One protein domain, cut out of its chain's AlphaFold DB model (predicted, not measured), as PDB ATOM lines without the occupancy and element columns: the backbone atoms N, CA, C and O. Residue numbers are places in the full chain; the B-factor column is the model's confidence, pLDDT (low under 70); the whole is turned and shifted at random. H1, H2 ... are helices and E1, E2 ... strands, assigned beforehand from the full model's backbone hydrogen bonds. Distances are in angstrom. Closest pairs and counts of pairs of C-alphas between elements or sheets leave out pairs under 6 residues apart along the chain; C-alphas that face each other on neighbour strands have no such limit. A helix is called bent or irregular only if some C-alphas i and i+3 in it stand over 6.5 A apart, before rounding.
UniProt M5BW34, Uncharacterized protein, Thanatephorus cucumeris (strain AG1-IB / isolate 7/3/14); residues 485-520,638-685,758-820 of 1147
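This is residues 485 to 520, 638 to 685 and 758 to 820 of the 1147 residues of an uncharacterized protein of Thanatephorus cucumeris (strain AG1-IB / isolate 7/3/14) (UniProt M5BW34). Two long helices, H3 and H4, make a V that narrows where a late part of H3 comes near the first residue of H4, and H2 bridges the wide side of the V, folding back on the beginning of H3. H1 packs on the later part of H3, E1 lies beside H3, and H5 sits off to one side, while two long unnamed stretches, residues 501 to 515 and 802 to 820, reach into the middle. The 147 printed residues run H1, E1, H2, H3, H4, H5, and the class is mostly helix, though 73 residues, under half, are in named elements. The whole is compact, with a radius of gyration of the C-alphas of 15.8 A and spans of 42 by 38 by 30 A.

Start at residues 488 to 489, which pair antiparallel with residues 509 to 510. H1, residues 495 to 500, touches residues 669 to 676 of H3, residues 654 to 677; the closest C-alphas, of Glu 499 and Ala 672, are 6.4 A apart, at a steep tilt of 51 degrees, opposite ways. E1, residues 516 to 519, pairs with no named strand; its closest C-alpha pair with H3 is Asp 518 and Ser 663, 4.9 A. H2, residues 638 to 650, is irregular, with C-alphas 646 and 649 9.6 A apart. H2 and H3 form a helical hairpin and only just touch, with 3 pairs of C-alphas within 8 A, the closest Leu 640 and Tyr 657 at 7.2 A. They run opposite ways at a shallow tilt of 20 degrees. Next, residues 638 to 639 of H2 touch H4, residues 768 to 785, with C-alphas 639 and 779 5.7 A apart, at a steep tilt of 50 degrees, the same way. H3 and H4 are close but not clearly touching, with C-alphas 672 and 768 7.8 A apart. H5, residues 794 to 801, touches no helix. Every O i to N i+4 pair is within hydrogen-bond range in H3, H4 and H5; in H1 it is 1 of 2 and in H2 7 of 9.

Find C-alpha 495 at (25.013, 39.150, 7.045), where H1 begins. From C-alpha 654 at (36.446, 12.343, -6.337), H3 runs 34.2 A to residue 677. H4 spans 25.7 A and H2 17.6 A. H5 ends at C-alpha 801, at (33.427, 24.716, -18.359).

The farthest C-alphas, of Thr 758 and Ser 820, are 46.5 A apart. Two cuts leave out residues 521 to 637, a gap of 19.9 A, and 686 to 757, a gap of 13.3 A. The link from H1 to E1 is long. Mean pLDDT of the printed part is 91.3; residues 818 to 820 are under 70.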
ATOM      1  N   CYS A 485      22.177  20.517   2.713       94.25
ATOM      2  CA  CYS A 485      23.054  21.647   3.027       94.25
ATOM      3  C   CYS A 485      23.581  22.400   1.794       94.25
ATOM      4  O   CYS A 485      24.399  23.297   1.948       94.25
ATOM      5  N   MET A 486      23.172  22.038   0.575       91.75
ATOM      6  CA  MET A 486      23.558  22.719  -0.673       91.75
ATOM      7  C   MET A 486      22.321  23.066  -1.519       91.75
ATOM      8  O   MET A 486      22.300  22.857  -2.729       91.75
ATOM      9  N   LYS A 487      21.256  23.556  -0.872       90.06
ATOM     10  CA  LYS A 487      19.953  23.817  -1.510       90.06
ATOM     11  C   LYS A 487      19.833  25.190  -2.154       90.06
ATOM     12  O   LYS A 487      19.148  25.330  -3.161       90.06
ATOM     13  N   GLN A 488      20.435  26.201  -1.544       92.12
ATOM     14  CA  GLN A 488      20.329  27.593  -1.968       92.12
ATOM     15  C   GLN A 488      21.714  28.218  -2.038       92.12
ATOM     16  O   GLN A 488      22.640  27.744  -1.393       92.12
ATOM     17  N   VAL A 489      21.871  29.280  -2.819       92.81
ATOM     18  CA  VAL A 489      23.095  30.087  -2.803       92.81
ATOM     19  C   VAL A 489      22.890  31.228  -1.818       92.81
ATOM     20  O   VAL A 489      21.839  31.870  -1.841       92.81
ATOM     21  N   LEU A 490      23.877  31.463  -0.955       91.94
ATOM     22  CA  LEU A 490      23.870  32.558   0.008       91.94
ATOM     23  C   LEU A 490      23.592  33.882  -0.714       91.94
ATOM     24  O   LEU A 490      24.256  34.213  -1.700       91.94
ATOM     25  N   CYS A 491      22.585  34.615  -0.245       86.00
ATOM     26  CA  CYS A 491      22.088  35.812  -0.911       86.00
ATOM     27  C   CYS A 491      22.550  37.097  -0.199       86.00
ATOM     28  O   CYS A 491      22.759  37.073   1.013       86.00
ATOM     29  N   PRO A 492      22.653  38.237  -0.913       87.56
ATOM     30  CA  PRO A 492      23.144  39.500  -0.350       87.56
ATOM     31  C   PRO A 492      22.472  40.015   0.935       87.56
ATOM     32  O   PRO A 492      23.165  40.645   1.726       87.56
ATOM     33  N   PRO A 493      21.166  39.779   1.187       89.38
ATOM     34  CA  PRO A 493      20.537  40.168   2.452       89.38
ATOM     35  C   PRO A 493      21.101  39.469   3.696       89.38
ATOM     36  O   PRO A 493      20.896  39.959   4.803       89.38
ATOM     37  N   SER A 494      21.764  38.320   3.538       89.31
ATOM     38  CA  SER A 494      22.389  37.619   4.657       89.31
ATOM     39  C   SER A 494      23.624  38.382   5.157       89.31
ATOM     40  O   SER A 494      24.510  38.676   4.353       89.31
ATOM     41  N   PRO A 495      23.770  38.624   6.474       90.38
ATOM     42  CA  PRO A 495      25.013  39.150   7.045       90.38
ATOM     43  C   PRO A 495      26.232  38.262   6.760       90.38
ATOM     44  O   PRO A 495      27.354  38.747   6.667       90.38
ATOM     45  N   LEU A 496      26.030  36.955   6.575       92.81
ATOM     46  CA  LEU A 496      27.105  36.030   6.229       92.81
ATOM     47  C   LEU A 496      27.627  36.265   4.805       92.81
ATOM     48  O   LEU A 496      28.789  35.982   4.509       92.81
ATOM     49  N   TYR A 497      26.793  36.813   3.915       93.94
ATOM     50  CA  TYR A 497      27.195  37.110   2.545       93.94
ATOM     51  C   TYR A 497      28.293  38.170   2.488       93.94
ATOM     52  O   TYR A 497      29.248  37.989   1.734       93.94
ATOM     53  N   SER A 498      28.209  39.244   3.282       90.44
ATOM     54  CA  SER A 498      29.230  40.304   3.263       90.44
ATOM     55  C   SER A 498      30.610  39.792   3.672       90.44
ATOM     56  O   SER A 498      31.606  40.215   3.093       90.44
ATOM     57  N   GLU A 499      30.669  38.828   4.590       91.31
ATOM     58  CA  GLU A 499      31.931  38.228   5.038       91.31
ATOM     59  C   GLU A 499      32.521  37.248   4.011       91.31
ATOM     60  O   GLU A 499      33.738  37.164   3.842       91.31
ATOM     61  N   LEU A 500      31.670  36.492   3.305       95.44
ATOM     62  CA  LEU A 500      32.112  35.377   2.460       95.44
ATOM     63  C   LEU A 500      32.179  35.696   0.962       95.44
ATOM     64  O   LEU A 500      32.924  35.035   0.239       95.44
ATOM     65  N   CYS A 501      31.425  36.680   0.465       92.81
ATOM     66  CA  CYS A 501      31.312  36.939  -0.977       92.81
ATOM     67  C   CYS A 501      32.631  37.383  -1.629       92.81
ATOM     68  O   CYS A 501      32.839  37.153  -2.819       92.81
ATOM     69  N   HIS A 502      33.534  37.979  -0.849       91.50
ATOM     70  CA  HIS A 502      34.846  38.438  -1.306       91.50
ATOM     71  C   HIS A 502      35.899  37.321  -1.375       91.50
ATOM     72  O   HIS A 502      37.014  37.551  -1.850       91.50
ATOM     73  N   LEU A 503      35.572  36.113  -0.909       95.75
ATOM     74  CA  LEU A 503      36.463  34.961  -0.964       95.75
ATOM     75  C   LEU A 503      36.379  34.314  -2.350       95.75
ATOM     76  O   LEU A 503      35.491  33.510  -2.633       95.75
ATOM     77  N   GLU A 504      37.310  34.664  -3.239       92.25
ATOM     78  CA  GLU A 504      37.337  34.109  -4.596       92.25
ATOM     79  C   GLU A 504      37.362  32.570  -4.592       92.25
ATOM     80  O   GLU A 504      38.053  31.948  -3.783       92.25
ATOM     81  N   PHE A 505      36.622  31.963  -5.528       95.38
ATOM     82  CA  PHE A 505      36.392  30.514  -5.650       95.38
ATOM     83  C   PHE A 505      35.660  29.841  -4.468       95.38
ATOM     84  O   PHE A 505      35.456  28.624  -4.509       95.38
ATOM     85  N   MET A 506      35.231  30.576  -3.435       95.88
ATOM     86  CA  MET A 506      34.423  30.000  -2.359       95.88
ATOM     87  C   MET A 506      33.047  29.580  -2.886       95.88
ATOM     88  O   MET A 506      32.323  30.367  -3.498       95.88
ATOM     89  N   ASN A 507      32.650  28.336  -2.621       95.06
ATOM     90  CA  ASN A 507      31.302  27.881  -2.932       95.06
ATOM     91  C   ASN A 507      30.320  28.437  -1.886       95.06
ATOM     92  O   ASN A 507      30.351  28.034  -0.726       95.06
ATOM     93  N   LEU A 508      29.419  29.323  -2.313       95.25
ATOM     94  CA  LEU A 508      28.438  29.981  -1.441       95.25
ATOM     95  C   LEU A 508      27.117  29.206  -1.281       95.25
ATOM     96  O   LEU A 508      26.155  29.755  -0.755       95.25
ATOM     97  N   ALA A 509      27.019  27.957  -1.749       94.62
ATOM     98  CA  ALA A 509      25.803  27.170  -1.537       94.62
ATOM     99  C   ALA A 509      25.626  26.812  -0.048       94.62
ATOM    100  O   ALA A 509      26.596  26.568   0.658       94.62
ATOM    101  N   CYS A 510      24.410  26.764   0.464       94.75
ATOM    102  CA  CYS A 510      24.119  26.378   1.838       94.75
ATOM    103  C   CYS A 510      22.719  25.758   1.925       94.75
ATOM    104  O   CYS A 510      21.950  25.753   0.956       94.75
ATOM    105  N   GLY A 511      22.387  25.185   3.077       92.38
ATOM    106  CA  GLY A 511      21.032  24.749   3.369       92.38
ATOM    107  C   GLY A 511      20.145  25.904   3.823       92.38
ATOM    108  O   GLY A 511      20.520  27.078   3.776       92.38
ATOM    109  N   GLU A 512      18.954  25.532   4.281       87.69
ATOM    110  CA  GLU A 512      18.071  26.430   5.029       87.69
ATOM    111  C   GLU A 512      18.784  26.913   6.300       87.69
ATOM    112  O   GLU A 512      19.574  26.167   6.870       87.69
ATOM    113  N   ASP A 513      18.556  28.159   6.720       87.38
ATOM    114  CA  ASP A 513      19.268  28.791   7.848       87.38
ATOM    115  C   ASP A 513      20.809  28.782   7.700       87.38
ATOM    116  O   ASP A 513      21.554  28.786   8.680       87.38
ATOM    117  N   GLU A 514      21.296  28.756   6.453       93.00
ATOM    118  CA  GLU A 514      22.719  28.842   6.104       93.00
ATOM    119  C   GLU A 514      23.557  27.662   6.623       93.00
ATOM    120  O   GLU A 514      24.773  27.778   6.791       93.00
ATOM    121  N   ILE A 515      22.931  26.509   6.878       93.25
ATOM    122  CA  ILE A 515      23.624  25.311   7.370       93.25
ATOM    123  C   ILE A 515      24.596  24.734   6.336       93.25
ATOM    124  O   ILE A 515      24.326  24.709   5.131       93.25
ATOM    125  N   THR A 516      25.720  24.224   6.826       94.81
ATOM    126  CA  THR A 516      26.747  23.523   6.043       94.81
ATOM    127  C   THR A 516      26.903  22.079   6.524       94.81
ATOM    128  O   THR A 516      26.240  21.645   7.467       94.81
ATOM    129  N   HIS A 517      27.748  21.292   5.859       93.94
ATOM    130  CA  HIS A 517      28.097  19.955   6.333       93.94
ATOM    131  C   HIS A 517      29.602  19.738   6.313       93.94
ATOM    132  O   HIS A 517      30.329  20.429   5.602       93.94
ATOM    133  N   ASP A 518      30.035  18.761   7.096       91.06
ATOM    134  CA  ASP A 518      31.423  18.419   7.332       91.06
ATOM    135  C   ASP A 518      31.612  16.898   7.387       91.06
ATOM    136  O   ASP A 518      30.661  16.151   7.617       91.06
ATOM    137  N   GLY A 519      32.849  16.444   7.233       83.25
ATOM    138  CA  GLY A 519      33.277  15.112   7.660       83.25
ATOM    139  C   GLY A 519      34.492  15.221   8.571       83.25
ATOM    140  O   GLY A 519      35.173  16.244   8.543       83.25
ATOM    141  N   ASP A 520      34.829  14.193   9.347       84.56
ATOM    142  CA  ASP A 520      36.036  14.253  10.188       84.56
ATOM    143  C   ASP A 520      37.310  14.448   9.353       84.56
ATOM    144  O   ASP A 520      37.490  13.832   8.293       84.56
ATOM    145  N   PHE A 638      43.268  25.373  -2.785       98.38
ATOM    146  CA  PHE A 638      43.775  25.779  -4.101       98.38
ATOM    147  C   PHE A 638      44.750  24.753  -4.699       98.38
ATOM    148  O   PHE A 638      44.699  24.500  -5.905       98.38
ATOM    149  N   LEU A 639      45.600  24.123  -3.877       98.19
ATOM    150  CA  LEU A 639      46.465  23.025  -4.323       98.19
ATOM    151  C   LEU A 639      45.644  21.806  -4.756       98.19
ATOM    152  O   LEU A 639      45.894  21.263  -5.831       98.19
ATOM    153  N   LEU A 640      44.637  21.414  -3.968       97.12
ATOM    154  CA  LEU A 640      43.712  20.335  -4.321       97.12
ATOM    155  C   LEU A 640      43.007  20.620  -5.639       97.12
ATOM    156  O   LEU A 640      42.984  19.757  -6.510       97.12
ATOM    157  N   PHE A 641      42.455  21.822  -5.794       97.12
ATOM    158  CA  PHE A 641      41.755  22.227  -7.008       97.12
ATOM    159  C   PHE A 641      42.657  22.138  -8.244       97.12
ATOM    160  O   PHE A 641      42.268  21.539  -9.245       97.12
ATOM    161  N   ALA A 642      43.875  22.684  -8.175       96.56
ATOM    162  CA  ALA A 642      44.811  22.651  -9.297       96.56
ATOM    163  C   ALA A 642      45.229  21.215  -9.660       96.56
ATOM    164  O   ALA A 642      45.188  20.841 -10.831       96.56
ATOM    165  N   LEU A 643      45.581  20.401  -8.661       96.25
ATOM    166  CA  LEU A 643      46.024  19.021  -8.868       96.25
ATOM    167  C   LEU A 643      44.899  18.113  -9.369       96.25
ATOM    168  O   LEU A 643      45.111  17.324 -10.286       96.25
ATOM    169  N   PHE A 644      43.691  18.252  -8.824       95.69
ATOM    170  CA  PHE A 644      42.544  17.460  -9.257       95.69
ATOM    171  C   PHE A 644      42.104  17.816 -10.679       95.69
ATOM    172  O   PHE A 644      41.715  16.937 -11.438       95.69
ATOM    173  N   ARG A 645      42.205  19.085 -11.093       93.38
ATOM    174  CA  ARG A 645      41.940  19.457 -12.492       93.38
ATOM    175  C   ARG A 645      42.999  18.955 -13.466       93.38
ATOM    176  O   ARG A 645      42.677  18.758 -14.633       93.38
ATOM    177  N   LEU A 646      44.232  18.766 -13.000       93.50
ATOM    178  CA  LEU A 646      45.328  18.258 -13.817       93.50
ATOM    179  C   LEU A 646      45.255  16.735 -13.996       93.50
ATOM    180  O   LEU A 646      45.373  16.245 -15.114       93.50
ATOM    181  N   GLU A 647      45.046  15.996 -12.907       93.94
ATOM    182  CA  GLU A 647      45.183  14.530 -12.878       93.94
ATOM    183  C   GLU A 647      43.846  13.783 -12.721       93.94
ATOM    184  O   GLU A 647      43.778  12.565 -12.906       93.94
ATOM    185  N   GLY A 648      42.771  14.480 -12.347       92.69
ATOM    186  CA  GLY A 648      41.482  13.869 -12.029       92.69
ATOM    187  C   GLY A 648      41.595  12.821 -10.920       92.69
ATOM    188  O   GLY A 648      42.276  13.012  -9.909       92.69
ATOM    189  N   THR A 649      40.950  11.674 -11.136       93.00
ATOM    190  CA  THR A 649      40.930  10.548 -10.190       93.00
ATOM    191  C   THR A 649      42.262   9.805 -10.070       93.00
ATOM    192  O   THR A 649      42.422   9.012  -9.146       93.00
ATOM    193  N   ARG A 650      43.245  10.082 -10.945       93.38
ATOM    194  CA  ARG A 650      44.610   9.533 -10.827       93.38
ATOM    195  C   ARG A 650      45.384  10.139  -9.657       93.38
ATOM    196  O   ARG A 650      46.364   9.549  -9.209       93.38
ATOM    197  N   PHE A 651      44.977  11.316  -9.180       94.81
ATOM    198  CA  PHE A 651      45.554  11.938  -7.994       94.81
ATOM    199  C   PHE A 651      44.892  11.411  -6.714       94.81
ATOM    200  O   PHE A 651      45.550  10.770  -5.903       94.81
ATOM    201  N   ILE A 652      43.595  11.664  -6.534       94.88
ATOM    202  CA  ILE A 652      42.792  11.148  -5.417       94.88
ATOM    203  C   ILE A 652      41.369  10.873  -5.893       94.88
ATOM    204  O   ILE A 652      40.931  11.403  -6.912       94.88
ATOM    205  N   THR A 653      40.611  10.091  -5.126       93.06
ATOM    206  CA  THR A 653      39.205   9.832  -5.452       93.06
ATOM    207  C   THR A 653      38.379  11.119  -5.419       93.06
ATOM    208  O   THR A 653      38.589  12.000  -4.579       93.06
ATOM    209  N   SER A 654      37.376  11.207  -6.297       92.38
ATOM    210  CA  SER A 654      36.446  12.343  -6.337       92.38
ATOM    211  C   SER A 654      35.730  12.559  -4.997       92.38
ATOM    212  O   SER A 654      35.453  13.693  -4.619       92.38
ATOM    213  N   GLN A 655      35.471  11.477  -4.255       91.38
ATOM    214  CA  GLN A 655      34.876  11.533  -2.918       91.38
ATOM    215  C   GLN A 655      35.814  12.185  -1.893       91.38
ATOM    216  O   GLN A 655      35.377  13.045  -1.133       91.38
ATOM    217  N   LEU A 656      37.103  11.814  -1.882       92.94
ATOM    218  CA  LEU A 656      38.079  12.424  -0.977       92.94
ATOM    219  C   LEU A 656      38.259  13.914  -1.289       92.94
ATOM    220  O   LEU A 656      38.281  14.725  -0.367       92.94
ATOM    221  N   TYR A 657      38.323  14.276  -2.573       95.31
ATOM    222  CA  TYR A 657      38.360  15.675  -2.998       95.31
ATOM    223  C   TYR A 657      37.165  16.465  -2.447       95.31
ATOM    224  O   TYR A 657      37.347  17.501  -1.806       95.31
ATOM    225  N   TYR A 658      35.950  15.954  -2.670       94.38
ATOM    226  CA  TYR A 658      34.719  16.599  -2.222       94.38
ATOM    227  C   TYR A 658      34.696  16.783  -0.706       94.38
ATOM    228  O   TYR A 658      34.445  17.890  -0.232       94.38
ATOM    229  N   ASP A 659      35.011  15.726   0.048       93.69
ATOM    230  CA  ASP A 659      34.964  15.753   1.507       93.69
ATOM    231  C   ASP A 659      35.938  16.799   2.073       93.69
ATOM    232  O   ASP A 659      35.576  17.537   2.987       93.69
ATOM    233  N   ILE A 660      37.154  16.926   1.519       95.56
ATOM    234  CA  ILE A 660      38.118  17.936   1.989       95.56
ATOM    235  C   ILE A 660      37.632  19.352   1.671       95.56
ATOM    236  O   ILE A 660      37.678  20.221   2.542       95.56
ATOM    237  N   GLN A 661      37.136  19.593   0.454       96.38
ATOM    238  CA  GLN A 661      36.631  20.914   0.070       96.38
ATOM    239  C   GLN A 661      35.392  21.310   0.889       96.38
ATOM    240  O   GLN A 661      35.278  22.462   1.310       96.38
ATOM    241  N   ALA A 662      34.495  20.357   1.174       95.25
ATOM    242  CA  ALA A 662      33.336  20.566   2.039       95.25
ATOM    243  C   ALA A 662      33.758  20.952   3.467       95.25
ATOM    244  O   ALA A 662      33.228  21.919   4.012       95.25
ATOM    245  N   SER A 663      34.763  20.278   4.035       95.38
ATOM    246  CA  SER A 663      35.301  20.609   5.362       95.38
ATOM    247  C   SER A 663      35.969  21.971   5.429       95.38
ATOM    248  O   SER A 663      35.732  22.722   6.374       95.38
ATOM    249  N   ILE A 664      36.776  22.322   4.423       97.31
ATOM    250  CA  ILE A 664      37.416  23.642   4.361       97.31
ATOM    251  C   ILE A 664      36.340  24.724   4.292       97.31
ATOM    252  O   ILE A 664      36.365  25.670   5.074       97.31
ATOM    253  N   LYS A 665      35.345  24.552   3.418       96.38
ATOM    254  CA  LYS A 665      34.198  25.454   3.342       96.38
ATOM    255  C   LYS A 665      33.473  25.568   4.686       96.38
ATOM    256  O   LYS A 665      33.224  26.682   5.136       96.38
ATOM    257  N   ASN A 666      33.147  24.445   5.327       96.94
ATOM    258  CA  ASN A 666      32.461  24.427   6.617       96.94
ATOM    259  C   ASN A 666      33.239  25.204   7.686       96.94
ATOM    260  O   ASN A 666      32.659  26.027   8.389       96.94
ATOM    261  N   ALA A 667      34.556  24.999   7.760       96.25
ATOM    262  CA  ALA A 667      35.424  25.723   8.677       96.25
ATOM    263  C   ALA A 667      35.346  27.242   8.459       96.25
ATOM    264  O   ALA A 667      35.129  27.984   9.415       96.25
ATOM    265  N   ILE A 668      35.452  27.712   7.209       97.50
ATOM    266  CA  ILE A 668      35.376  29.148   6.900       97.50
ATOM    267  C   ILE A 668      33.991  29.728   7.219       97.50
ATOM    268  O   ILE A 668      33.904  30.795   7.826       97.50
ATOM    269  N   PHE A 669      32.913  29.010   6.885       96.69
ATOM    270  CA  PHE A 669      31.547  29.413   7.232       96.69
ATOM    271  C   PHE A 669      31.365  29.536   8.749       96.69
ATOM    272  O   PHE A 669      30.819  30.531   9.219       96.69
ATOM    273  N   CYS A 670      31.839  28.566   9.532       94.00
ATOM    274  CA  CYS A 670      31.726  28.597  10.990       94.00
ATOM    275  C   CYS A 670      32.569  29.712  11.629       94.00
ATOM    276  O   CYS A 670      32.116  30.330  12.595       94.00
ATOM    277  N   ILE A 671      33.750  30.027  11.083       94.38
ATOM    278  CA  ILE A 671      34.546  31.179  11.532       94.38
ATOM    279  C   ILE A 671      33.773  32.476  11.282       94.38
ATOM    280  O   ILE A 671      33.590  33.246  12.221       94.38
ATOM    281  N   ALA A 672      33.250  32.683  10.070       94.56
ATOM    282  CA  ALA A 672      32.464  33.873   9.733       94.56
ATOM    283  C   ALA A 672      31.197  33.997  10.602       94.56
ATOM    284  O   ALA A 672      30.918  35.060  11.150       94.56
ATOM    285  N   LYS A 673      30.471  32.893  10.829       90.06
ATOM    286  CA  LYS A 673      29.324  32.862  11.756       90.06
ATOM    287  C   LYS A 673      29.724  33.238  13.184       90.06
ATOM    288  O   LYS A 673      28.993  33.968  13.846       90.06
ATOM    289  N   THR A 674      30.888  32.786  13.649       87.00
ATOM    290  CA  THR A 674      31.407  33.154  14.976       87.00
ATOM    291  C   THR A 674      31.782  34.634  15.034       87.00
ATOM    292  O   THR A 674      31.479  35.281  16.028       87.00
ATOM    293  N   GLN A 675      32.377  35.190  13.972       88.12
ATOM    294  CA  GLN A 675      32.688  36.623  13.880       88.12
ATOM    295  C   GLN A 675      31.429  37.486  13.957       88.12
ATOM    296  O   GLN A 675      31.421  38.482  14.670       88.12
ATOM    297  N   LEU A 676      30.361  37.081  13.267       86.62
ATOM    298  CA  LEU A 676      29.076  37.779  13.306       86.62
ATOM    299  C   LEU A 676      28.372  37.649  14.659       86.62
ATOM    300  O   LEU A 676      27.700  38.585  15.088       86.62
ATOM    301  N   LEU A 677      28.509  36.496  15.320       82.31
ATOM    302  CA  LEU A 677      27.892  36.249  16.618       82.31
ATOM    303  C   LEU A 677      28.602  37.017  17.742       82.31
ATOM    304  O   LEU A 677      27.954  37.727  18.507       82.31
ATOM    305  N   ASP A 678      29.917  36.838  17.868       78.62
ATOM    306  CA  ASP A 678      30.756  37.492  18.872       78.62
ATOM    307  C   ASP A 678      32.237  37.430  18.436       78.62
ATOM    308  O   ASP A 678      32.896  36.394  18.610       78.62
ATOM    309  N   PRO A 679      32.802  38.543  17.923       85.69
ATOM    310  CA  PRO A 679      34.188  38.600  17.468       85.69
ATOM    311  C   PRO A 679      35.215  38.205  18.537       85.69
ATOM    312  O   PRO A 679      36.314  37.757  18.217       85.69
ATOM    313  N   THR A 680      34.889  38.364  19.822       79.75
ATOM    314  CA  THR A 680      35.842  38.117  20.912       79.75
ATOM    315  C   THR A 680      36.042  36.630  21.206       79.75
ATOM    316  O   THR A 680      36.985  36.254  21.908       79.75
ATOM    317  N   ARG A 681      35.189  35.754  20.659       80.19
ATOM    318  CA  ARG A 681      35.201  34.327  20.985       80.19
ATOM    319  C   ARG A 681      36.305  33.558  20.261       80.19
ATOM    320  O   ARG A 681      36.651  33.870  19.120       80.19
ATOM    321  N   PRO A 682      36.863  32.519  20.908       84.75
ATOM    322  CA  PRO A 682      37.723  31.565  20.235       84.75
ATOM    323  C   PRO A 682      36.904  30.596  19.373       84.75
ATOM    324  O   PRO A 682      35.843  30.135  19.795       84.75
ATOM    325  N   PHE A 683      37.437  30.223  18.211       89.00
ATOM    326  CA  PHE A 683      36.900  29.143  17.387       89.00
ATOM    327  C   PHE A 683      37.934  28.025  17.237       89.00
ATOM    328  O   PHE A 683      39.038  28.242  16.741       89.00
ATOM    329  N   TYR A 684      37.573  26.816  17.665       88.12
ATOM    330  CA  TYR A 684      38.453  25.650  17.618       88.12
ATOM    331  C   TYR A 684      38.090  24.771  16.424       88.12
ATOM    332  O   TYR A 684      37.049  24.117  16.433       88.12
ATOM    333  N   LEU A 685      38.972  24.711  15.424       90.81
ATOM    334  CA  LEU A 685      38.773  23.897  14.219       90.81
ATOM    335  C   LEU A 685      38.557  22.407  14.538       90.81
ATOM    336  O   LEU A 685      37.739  21.754  13.910       90.81
ATOM    337  N   THR A 758      47.417  26.390  22.291       87.12
ATOM    338  CA  THR A 758      48.214  27.524  22.791       87.12
ATOM    339  C   THR A 758      48.238  28.706  21.823       87.12
ATOM    340  O   THR A 758      48.479  29.837  22.241       87.12
ATOM    341  N   GLY A 759      47.970  28.470  20.534       89.12
ATOM    342  CA  GLY A 759      47.844  29.515  19.523       89.12
ATOM    343  C   GLY A 759      46.610  30.398  19.735       89.12
ATOM    344  O   GLY A 759      45.589  29.962  20.267       89.12
ATOM    345  N   ASN A 760      46.685  31.656  19.288       91.00
ATOM    346  CA  ASN A 760      45.554  32.582  19.358       91.00
ATOM    347  C   ASN A 760      44.474  32.183  18.343       91.00
ATOM    348  O   ASN A 760      44.642  32.365  17.135       91.00
ATOM    349  N   VAL A 761      43.362  31.659  18.855       92.38
ATOM    350  CA  VAL A 761      42.214  31.211  18.057       92.38
ATOM    351  C   VAL A 761      40.998  32.139  18.146       92.38
ATOM    352  O   VAL A 761      39.887  31.744  17.803       92.38
ATOM    353  N   CYS A 762      41.184  33.375  18.613       91.25
ATOM    354  CA  CYS A 762      40.130  34.388  18.660       91.25
ATOM    355  C   CYS A 762      39.788  34.888  17.251       91.25
ATOM    356  O   CYS A 762      40.677  35.289  16.492       91.25
ATOM    357  N   VAL A 763      38.497  34.890  16.911       89.62
ATOM    358  CA  VAL A 763      38.039  35.195  15.550       89.62
ATOM    359  C   VAL A 763      38.182  36.673  15.168       89.62
ATOM    360  O   VAL A 763      38.348  36.970  13.987       89.62
ATOM    361  N   ALA A 764      38.219  37.599  16.136       89.00
ATOM    362  CA  ALA A 764      38.492  39.023  15.893       89.00
ATOM    363  C   ALA A 764      39.867  39.271  15.255       89.00
ATOM    364  O   ALA A 764      40.057  40.264  14.560       89.00
ATOM    365  N   ASN A 765      40.826  38.366  15.465       91.69
ATOM    366  CA  ASN A 765      42.180  38.493  14.920       91.69
ATOM    367  C   ASN A 765      42.316  37.903  13.507       91.69
ATOM    368  O   ASN A 765      43.424  37.815  12.977       91.69
ATOM    369  N   VAL A 766      41.211  37.465  12.901       94.31
ATOM    370  CA  VAL A 766      41.201  36.815  11.591       94.31
ATOM    371  C   VAL A 766      40.555  37.735  10.571       94.31
ATOM    372  O   VAL A 766      39.349  37.944  10.572       94.31
ATOM    373  N   ASN A 767      41.349  38.234   9.628       95.88
ATOM    374  CA  ASN A 767      40.800  38.798   8.402       95.88
ATOM    375  C   ASN A 767      40.652  37.664   7.380       95.88
ATOM    376  O   ASN A 767      41.659  37.180   6.848       95.88
ATOM    377  N   LEU A 768      39.415  37.216   7.145       96.12
ATOM    378  CA  LEU A 768      39.131  36.074   6.272       96.12
ATOM    379  C   LEU A 768      39.607  36.324   4.841       96.12
ATOM    380  O   LEU A 768      40.308  35.482   4.287       96.12
ATOM    381  N   GLN A 769      39.310  37.496   4.275       96.50
ATOM    382  CA  GLN A 769      39.706  37.849   2.911       96.50
ATOM    383  C   GLN A 769      41.228  37.858   2.740       96.50
ATOM    384  O   GLN A 769      41.757  37.186   1.856       96.50
ATOM    385  N   ALA A 770      41.951  38.555   3.619       97.06
ATOM    386  CA  ALA A 770      43.407  38.629   3.557       97.06
ATOM    387  C   ALA A 770      44.058  37.253   3.766       97.06
ATOM    388  O   ALA A 770      44.989  36.893   3.042       97.06
ATOM    389  N   SER A 771      43.553  36.459   4.717       97.75
ATOM    390  CA  SER A 771      44.063  35.108   4.988       97.75
ATOM    391  C   SER A 771      43.814  34.167   3.803       97.75
ATOM    392  O   SER A 771      44.705  33.414   3.412       97.75
ATOM    393  N   TRP A 772      42.640  34.255   3.174       97.81
ATOM    394  CA  TRP A 772      42.275  33.473   1.993       97.81
ATOM    395  C   TRP A 772      43.142  33.820   0.776       97.81
ATOM    396  O   TRP A 772      43.725  32.930   0.154       97.81
ATOM    397  N   SER A 773      43.308  35.114   0.478       97.19
ATOM    398  CA  SER A 773      44.189  35.591  -0.597       97.19
ATOM    399  C   SER A 773      45.653  35.214  -0.352       97.19
ATOM    400  O   SER A 773      46.352  34.827  -1.288       97.19
ATOM    401  N   THR A 774      46.113  35.264   0.901       98.19
ATOM    402  CA  THR A 774      47.466  34.825   1.277       98.19
ATOM    403  C   THR A 774      47.644  33.326   1.034       98.19
ATOM    404  O   THR A 774      48.616  32.922   0.399       98.19
ATOM    405  N   GLY A 775      46.683  32.497   1.454       97.88
ATOM    406  CA  GLY A 775      46.722  31.054   1.205       97.88
ATOM    407  C   GLY A 775      46.723  30.703  -0.285       97.88
ATOM    408  O   GLY A 775      47.496  29.844  -0.715       97.88
ATOM    409  N   ARG A 776      45.945  31.424  -1.105       97.38
ATOM    410  CA  ARG A 776      46.023  31.316  -2.569       97.38
ATOM    411  C   ARG A 776      47.418  31.657  -3.093       97.38
ATOM    412  O   ARG A 776      47.973  30.886  -3.871       97.38
ATOM    413  N   ALA A 777      47.995  32.783  -2.676       97.69
ATOM    414  CA  ALA A 777      49.325  33.198  -3.119       97.69
ATOM    415  C   ALA A 777      50.406  32.168  -2.737       97.69
ATOM    416  O   ALA A 777      51.310  31.883  -3.528       97.69
ATOM    417  N   GLU A 778      50.296  31.550  -1.556       98.06
ATOM    418  CA  GLU A 778      51.167  30.444  -1.158       98.06
ATOM    419  C   GLU A 778      50.981  29.191  -2.022       98.06
ATOM    420  O   GLU A 778      51.973  28.555  -2.385       98.06
ATOM    421  N   ALA A 779      49.742  28.839  -2.377       97.94
ATOM    422  CA  ALA A 779      49.468  27.731  -3.289       97.94
ATOM    423  C   ALA A 779      50.070  27.993  -4.678       97.94
ATOM    424  O   ALA A 779      50.764  27.134  -5.218       97.94
ATOM    425  N   GLU A 780      49.892  29.199  -5.225       97.75
ATOM    426  CA  GLU A 780      50.502  29.604  -6.496       97.75
ATOM    427  C   GLU A 780      52.032  29.498  -6.459       97.75
ATOM    428  O   GLU A 780      52.651  29.030  -7.415       97.75
ATOM    429  N   LYS A 781      52.661  29.893  -5.346       97.06
ATOM    430  CA  LYS A 781      54.110  29.753  -5.155       97.06
ATOM    431  C   LYS A 781      54.545  28.284  -5.164       97.06
ATOM    432  O   LYS A 781      55.533  27.954  -5.825       97.06
ATOM    433  N   SER A 782      53.821  27.408  -4.465       97.00
ATOM    434  CA  SER A 782      54.088  25.964  -4.457       97.00
ATOM    435  C   SER A 782      53.916  25.340  -5.851       97.00
ATOM    436  O   SER A 782      54.781  24.575  -6.276       97.00
ATOM    437  N   LEU A 783      52.874  25.722  -6.598       97.19
ATOM    438  CA  LEU A 783      52.628  25.262  -7.972       97.19
ATOM    439  C   LEU A 783      53.738  25.700  -8.938       97.19
ATOM    440  O   LEU A 783      54.316  24.856  -9.622       97.19
ATOM    441  N   ARG A 784      54.125  26.986  -8.923       95.94
ATOM    442  CA  ARG A 784      55.228  27.502  -9.759       95.94
ATOM    443  C   ARG A 784      56.547  26.795  -9.452       95.94
ATOM    444  O   ARG A 784      57.277  26.422 -10.366       95.94
ATOM    445  N   ARG A 785      56.838  26.534  -8.170       93.25
ATOM    446  CA  ARG A 785      58.014  25.741  -7.758       93.25
ATOM    447  C   ARG A 785      57.979  24.321  -8.332       93.25
ATOM    448  O   ARG A 785      59.036  23.769  -8.640       93.25
ATOM    449  N   ALA A 786      56.790  23.749  -8.499       93.50
ATOM    450  CA  ALA A 786      56.598  22.438  -9.100       93.50
ATOM    451  C   ALA A 786      56.609  22.435 -10.641       93.50
ATOM    452  O   ALA A 786      56.551  21.360 -11.235       93.50
ATOM    453  N   GLY A 787      56.726  23.602 -11.284       92.25
ATOM    454  CA  GLY A 787      56.643  23.745 -12.740       92.25
ATOM    455  C   GLY A 787      55.213  23.717 -13.284       92.25
ATOM    456  O   GLY A 787      55.027  23.427 -14.460       92.25
ATOM    457  N   ILE A 788      54.214  23.983 -12.438       94.19
ATOM    458  CA  ILE A 788      52.804  24.081 -12.825       94.19
ATOM    459  C   ILE A 788      52.431  25.560 -12.882       94.19
ATOM    460  O   ILE A 788      52.563  26.270 -11.881       94.19
ATOM    461  N   GLU A 789      51.932  26.021 -14.028       91.75
ATOM    462  CA  GLU A 789      51.412  27.383 -14.151       91.75
ATOM    463  C   GLU A 789      50.050  27.508 -13.446       91.75
ATOM    464  O   GLU A 789      49.097  26.819 -13.829       91.75
ATOM    465  N   PRO A 790      49.913  28.362 -12.411       88.50
ATOM    466  CA  PRO A 790      48.655  28.501 -11.690       88.50
ATOM    467  C   PRO A 790      47.607  29.206 -12.559       88.50
ATOM    468  O   PRO A 790      47.709  30.403 -12.825       88.50
ATOM    469  N   ASN A 791      46.561  28.486 -12.966       84.25
ATOM    470  CA  ASN A 791      45.427  29.065 -13.686       84.25
ATOM    471  C   ASN A 791      44.218  29.233 -12.755       84.25
ATOM    472  O   ASN A 791      43.303  28.411 -12.746       84.25
ATOM    473  N   PHE A 792      44.221  30.314 -11.972       89.62
ATOM    474  CA  PHE A 792      43.118  30.701 -11.082       89.62
ATOM    475  C   PHE A 792      42.332  31.902 -11.632       89.62
ATOM    476  O   PHE A 792      41.971  32.819 -10.894       89.62
ATOM    477  N   ASN A 793      42.080  31.925 -12.943       87.94
ATOM    478  CA  ASN A 793      41.246  32.950 -13.565       87.94
ATOM    479  C   ASN A 793      39.801  32.448 -13.716       87.94
ATOM    480  O   ASN A 793      39.473  31.737 -14.665       87.94
ATOM    481  N   LEU A 794      38.935  32.832 -12.778       86.56
ATOM    482  CA  LEU A 794      37.565  32.324 -12.689       86.56
ATOM    483  C   LEU A 794      36.749  32.537 -13.976       86.56
ATOM    484  O   LEU A 794      35.996  31.646 -14.358       86.56
ATOM    485  N   SER A 795      36.910  33.672 -14.668       86.44
ATOM    486  CA  SER A 795      36.138  33.972 -15.882       86.44
ATOM    487  C   SER A 795      36.525  33.058 -17.042       86.44
ATOM    488  O   SER A 795      35.647  32.512 -17.708       86.44
ATOM    489  N   ILE A 796      37.824  32.809 -17.224       87.31
ATOM    490  CA  ILE A 796      38.329  31.850 -18.216       87.31
ATOM    491  C   ILE A 796      37.845  30.441 -17.872       87.31
ATOM    492  O   ILE A 796      37.369  29.717 -18.742       87.31
ATOM    493  N   LEU A 797      37.936  30.049 -16.600       89.31
ATOM    494  CA  LEU A 797      37.545  28.706 -16.182       89.31
ATOM    495  C   LEU A 797      36.045  28.451 -16.341       89.31
ATOM    496  O   LEU A 797      35.670  27.390 -16.834       89.31
ATOM    497  N   CYS A 798      35.198  29.418 -15.986       88.31
ATOM    498  CA  CYS A 798      33.756  29.318 -16.201       88.31
ATOM    499  C   CYS A 798      33.411  29.273 -17.695       88.31
ATOM    500  O   CYS A 798      32.560  28.483 -18.096       88.31
ATOM    501  N   ALA A 799      34.091  30.071 -18.526       87.31
ATOM    502  CA  ALA A 799      33.890  30.058 -19.974       87.31
ATOM    503  C   ALA A 799      34.255  28.700 -20.595       87.31
ATOM    504  O   ALA A 799      33.515  28.197 -21.435       87.31
ATOM    505  N   LEU A 800      35.355  28.081 -20.150       86.75
ATOM    506  CA  LEU A 800      35.777  26.754 -20.613       86.75
ATOM    507  C   LEU A 800      34.844  25.634 -20.142       86.75
ATOM    508  O   LEU A 800      34.619  24.681 -20.879       86.75
ATOM    509  N   ALA A 801      34.319  25.729 -18.919       84.44
ATOM    510  CA  ALA A 801      33.427  24.716 -18.359       84.44
ATOM    511  C   ALA A 801      31.974  24.843 -18.849       84.44
ATOM    512  O   ALA A 801      31.202  23.898 -18.707       84.44
ATOM    513  N   GLY A 802      31.570  26.011 -19.366       85.38
ATOM    514  CA  GLY A 802      30.171  26.306 -19.699       85.38
ATOM    515  C   GLY A 802      29.242  26.379 -18.476       85.38
ATOM    516  O   GLY A 802      28.024  26.402 -18.627       85.38
ATOM    517  N   ALA A 803      29.804  26.407 -17.265       88.81
ATOM    518  CA  ALA A 803      29.088  26.392 -15.994       88.81
ATOM    519  C   ALA A 803      29.916  27.086 -14.892       88.81
ATOM    520  O   ALA A 803      31.135  27.226 -15.042       88.81
ATOM    521  N   PRO A 804      29.294  27.519 -13.774       87.94
ATOM    522  CA  PRO A 804      30.020  28.132 -12.666       87.94
ATOM    523  C   PRO A 804      31.061  27.179 -12.062       87.94
ATOM    524  O   PRO A 804      30.718  26.098 -11.581       87.94
ATOM    525  N   VAL A 805      32.323  27.607 -12.057       93.25
ATOM    526  CA  VAL A 805      33.451  26.895 -11.439       93.25
ATOM    527  C   VAL A 805      33.709  27.461 -10.048       93.25
ATOM    528  O   VAL A 805      33.680  28.670  -9.847       93.25
ATOM    529  N   ASP A 806      33.989  26.587  -9.088       95.00
ATOM    530  CA  ASP A 806      34.486  26.939  -7.756       95.00
ATOM    531  C   ASP A 806      35.295  25.767  -7.177       95.00
ATOM    532  O   ASP A 806      35.462  24.741  -7.840       95.00
ATOM    533  N   LEU A 807      35.797  25.895  -5.946       95.62
ATOM    534  CA  LEU A 807      36.622  24.852  -5.321       95.62
ATOM    535  C   LEU A 807      35.909  23.502  -5.146       95.62
ATOM    536  O   LEU A 807      36.572  22.472  -5.114       95.62
ATOM    537  N   MET A 808      34.580  23.461  -5.070       94.44
ATOM    538  CA  MET A 808      33.808  22.213  -5.001       94.44
ATOM    539  C   MET A 808      33.343  21.724  -6.382       94.44
ATOM    540  O   MET A 808      32.998  20.551  -6.531       94.44
ATOM    541  N   ARG A 809      33.353  22.604  -7.389       93.31
ATOM    542  CA  ARG A 809      32.953  22.346  -8.779       93.31
ATOM    543  C   ARG A 809      34.124  22.570  -9.745       93.31
ATOM    544  O   ARG A 809      34.066  23.490 -10.566       93.31
ATOM    545  N   PRO A 810      35.187  21.741  -9.687       92.62
ATOM    546  CA  PRO A 810      36.417  21.973 -10.447       92.62
ATOM    547  C   PRO A 810      36.207  22.037 -11.963       92.62
ATOM    548  O   PRO A 810      36.887  22.797 -12.648       92.62
ATOM    549  N   ASN A 811      35.231  21.289 -12.477       89.50
ATOM    550  CA  ASN A 811      34.879  21.239 -13.896       89.50
ATOM    551  C   ASN A 811      33.437  21.726 -14.145       89.50
ATOM    552  O   ASN A 811      32.763  21.236 -15.046       89.50
ATOM    553  N   GLY A 812      32.926  22.633 -13.303       88.94
ATOM    554  CA  GLY A 812      31.574  23.200 -13.434       88.94
ATOM    555  C   GLY A 812      30.436  22.354 -12.843       88.94
ATOM    556  O   GLY A 812      29.290  22.793 -12.821       88.94
ATOM    557  N   HIS A 813      30.738  21.166 -12.314       89.81
ATOM    558  CA  HIS A 813      29.802  20.274 -11.622       89.81
ATOM    559  C   HIS A 813      30.434  19.726 -10.338       89.81
ATOM    560  O   HIS A 813      31.662  19.677 -10.224       89.81
ATOM    561  N   TYR A 814      29.606  19.334  -9.365       91.38
ATOM    562  CA  TYR A 814      30.097  18.707  -8.136       91.38
ATOM    563  C   TYR A 814      30.672  17.325  -8.449       91.38
ATOM    564  O   TYR A 814      30.056  16.540  -9.165       91.38
ATOM    565  N   VAL A 815      31.846  17.029  -7.900       89.81
ATOM    566  CA  VAL A 815      32.519  15.734  -8.064       89.81
ATOM    567  C   VAL A 815      32.335  14.885  -6.807       89.81
ATOM    568  O   VAL A 815      32.167  15.429  -5.721       89.81
ATOM    569  N   GLY A 816      32.362  13.555  -6.932       83.69
ATOM    570  CA  GLY A 816      32.295  12.649  -5.772       83.69
ATOM    571  C   GLY A 816      30.891  12.420  -5.200       83.69
ATOM    572  O   GLY A 816      30.768  11.846  -4.118       83.69
ATOM    573  N   LEU A 817      29.855  12.841  -5.932       82.06
ATOM    574  CA  LEU A 817      28.436  12.706  -5.603       82.06
ATOM    575  C   LEU A 817      27.710  11.974  -6.751       82.06
ATOM    576  O   LEU A 817      27.029  12.609  -7.547       82.06
ATOM    577  N   ASP A 818      27.894  10.660  -6.895       62.88
ATOM    578  CA  ASP A 818      27.207   9.895  -7.951       62.88
ATOM    579  C   ASP A 818      25.850   9.367  -7.469       62.88
ATOM    580  O   ASP A 818      25.784   8.472  -6.628       62.88
ATOM    581  N   GLU A 819      24.760   9.878  -8.049       53.50
ATOM    582  CA  GLU A 819      23.403   9.334  -7.860       53.50
ATOM    583  C   GLU A 819      23.165   8.050  -8.688       53.50
ATOM    584  O   GLU A 819      22.322   7.227  -8.336       53.50
ATOM    585  N   SER A 820      23.915   7.855  -9.779       38.84
ATOM    586  CA  SER A 820      23.689   6.817 -10.800       38.84
ATOM    587  C   SER A 820      24.322   5.453 -10.488       38.84
ATOM    588  O   SER A 820      23.795   4.426 -10.914       38.84
TER     589      SER A 820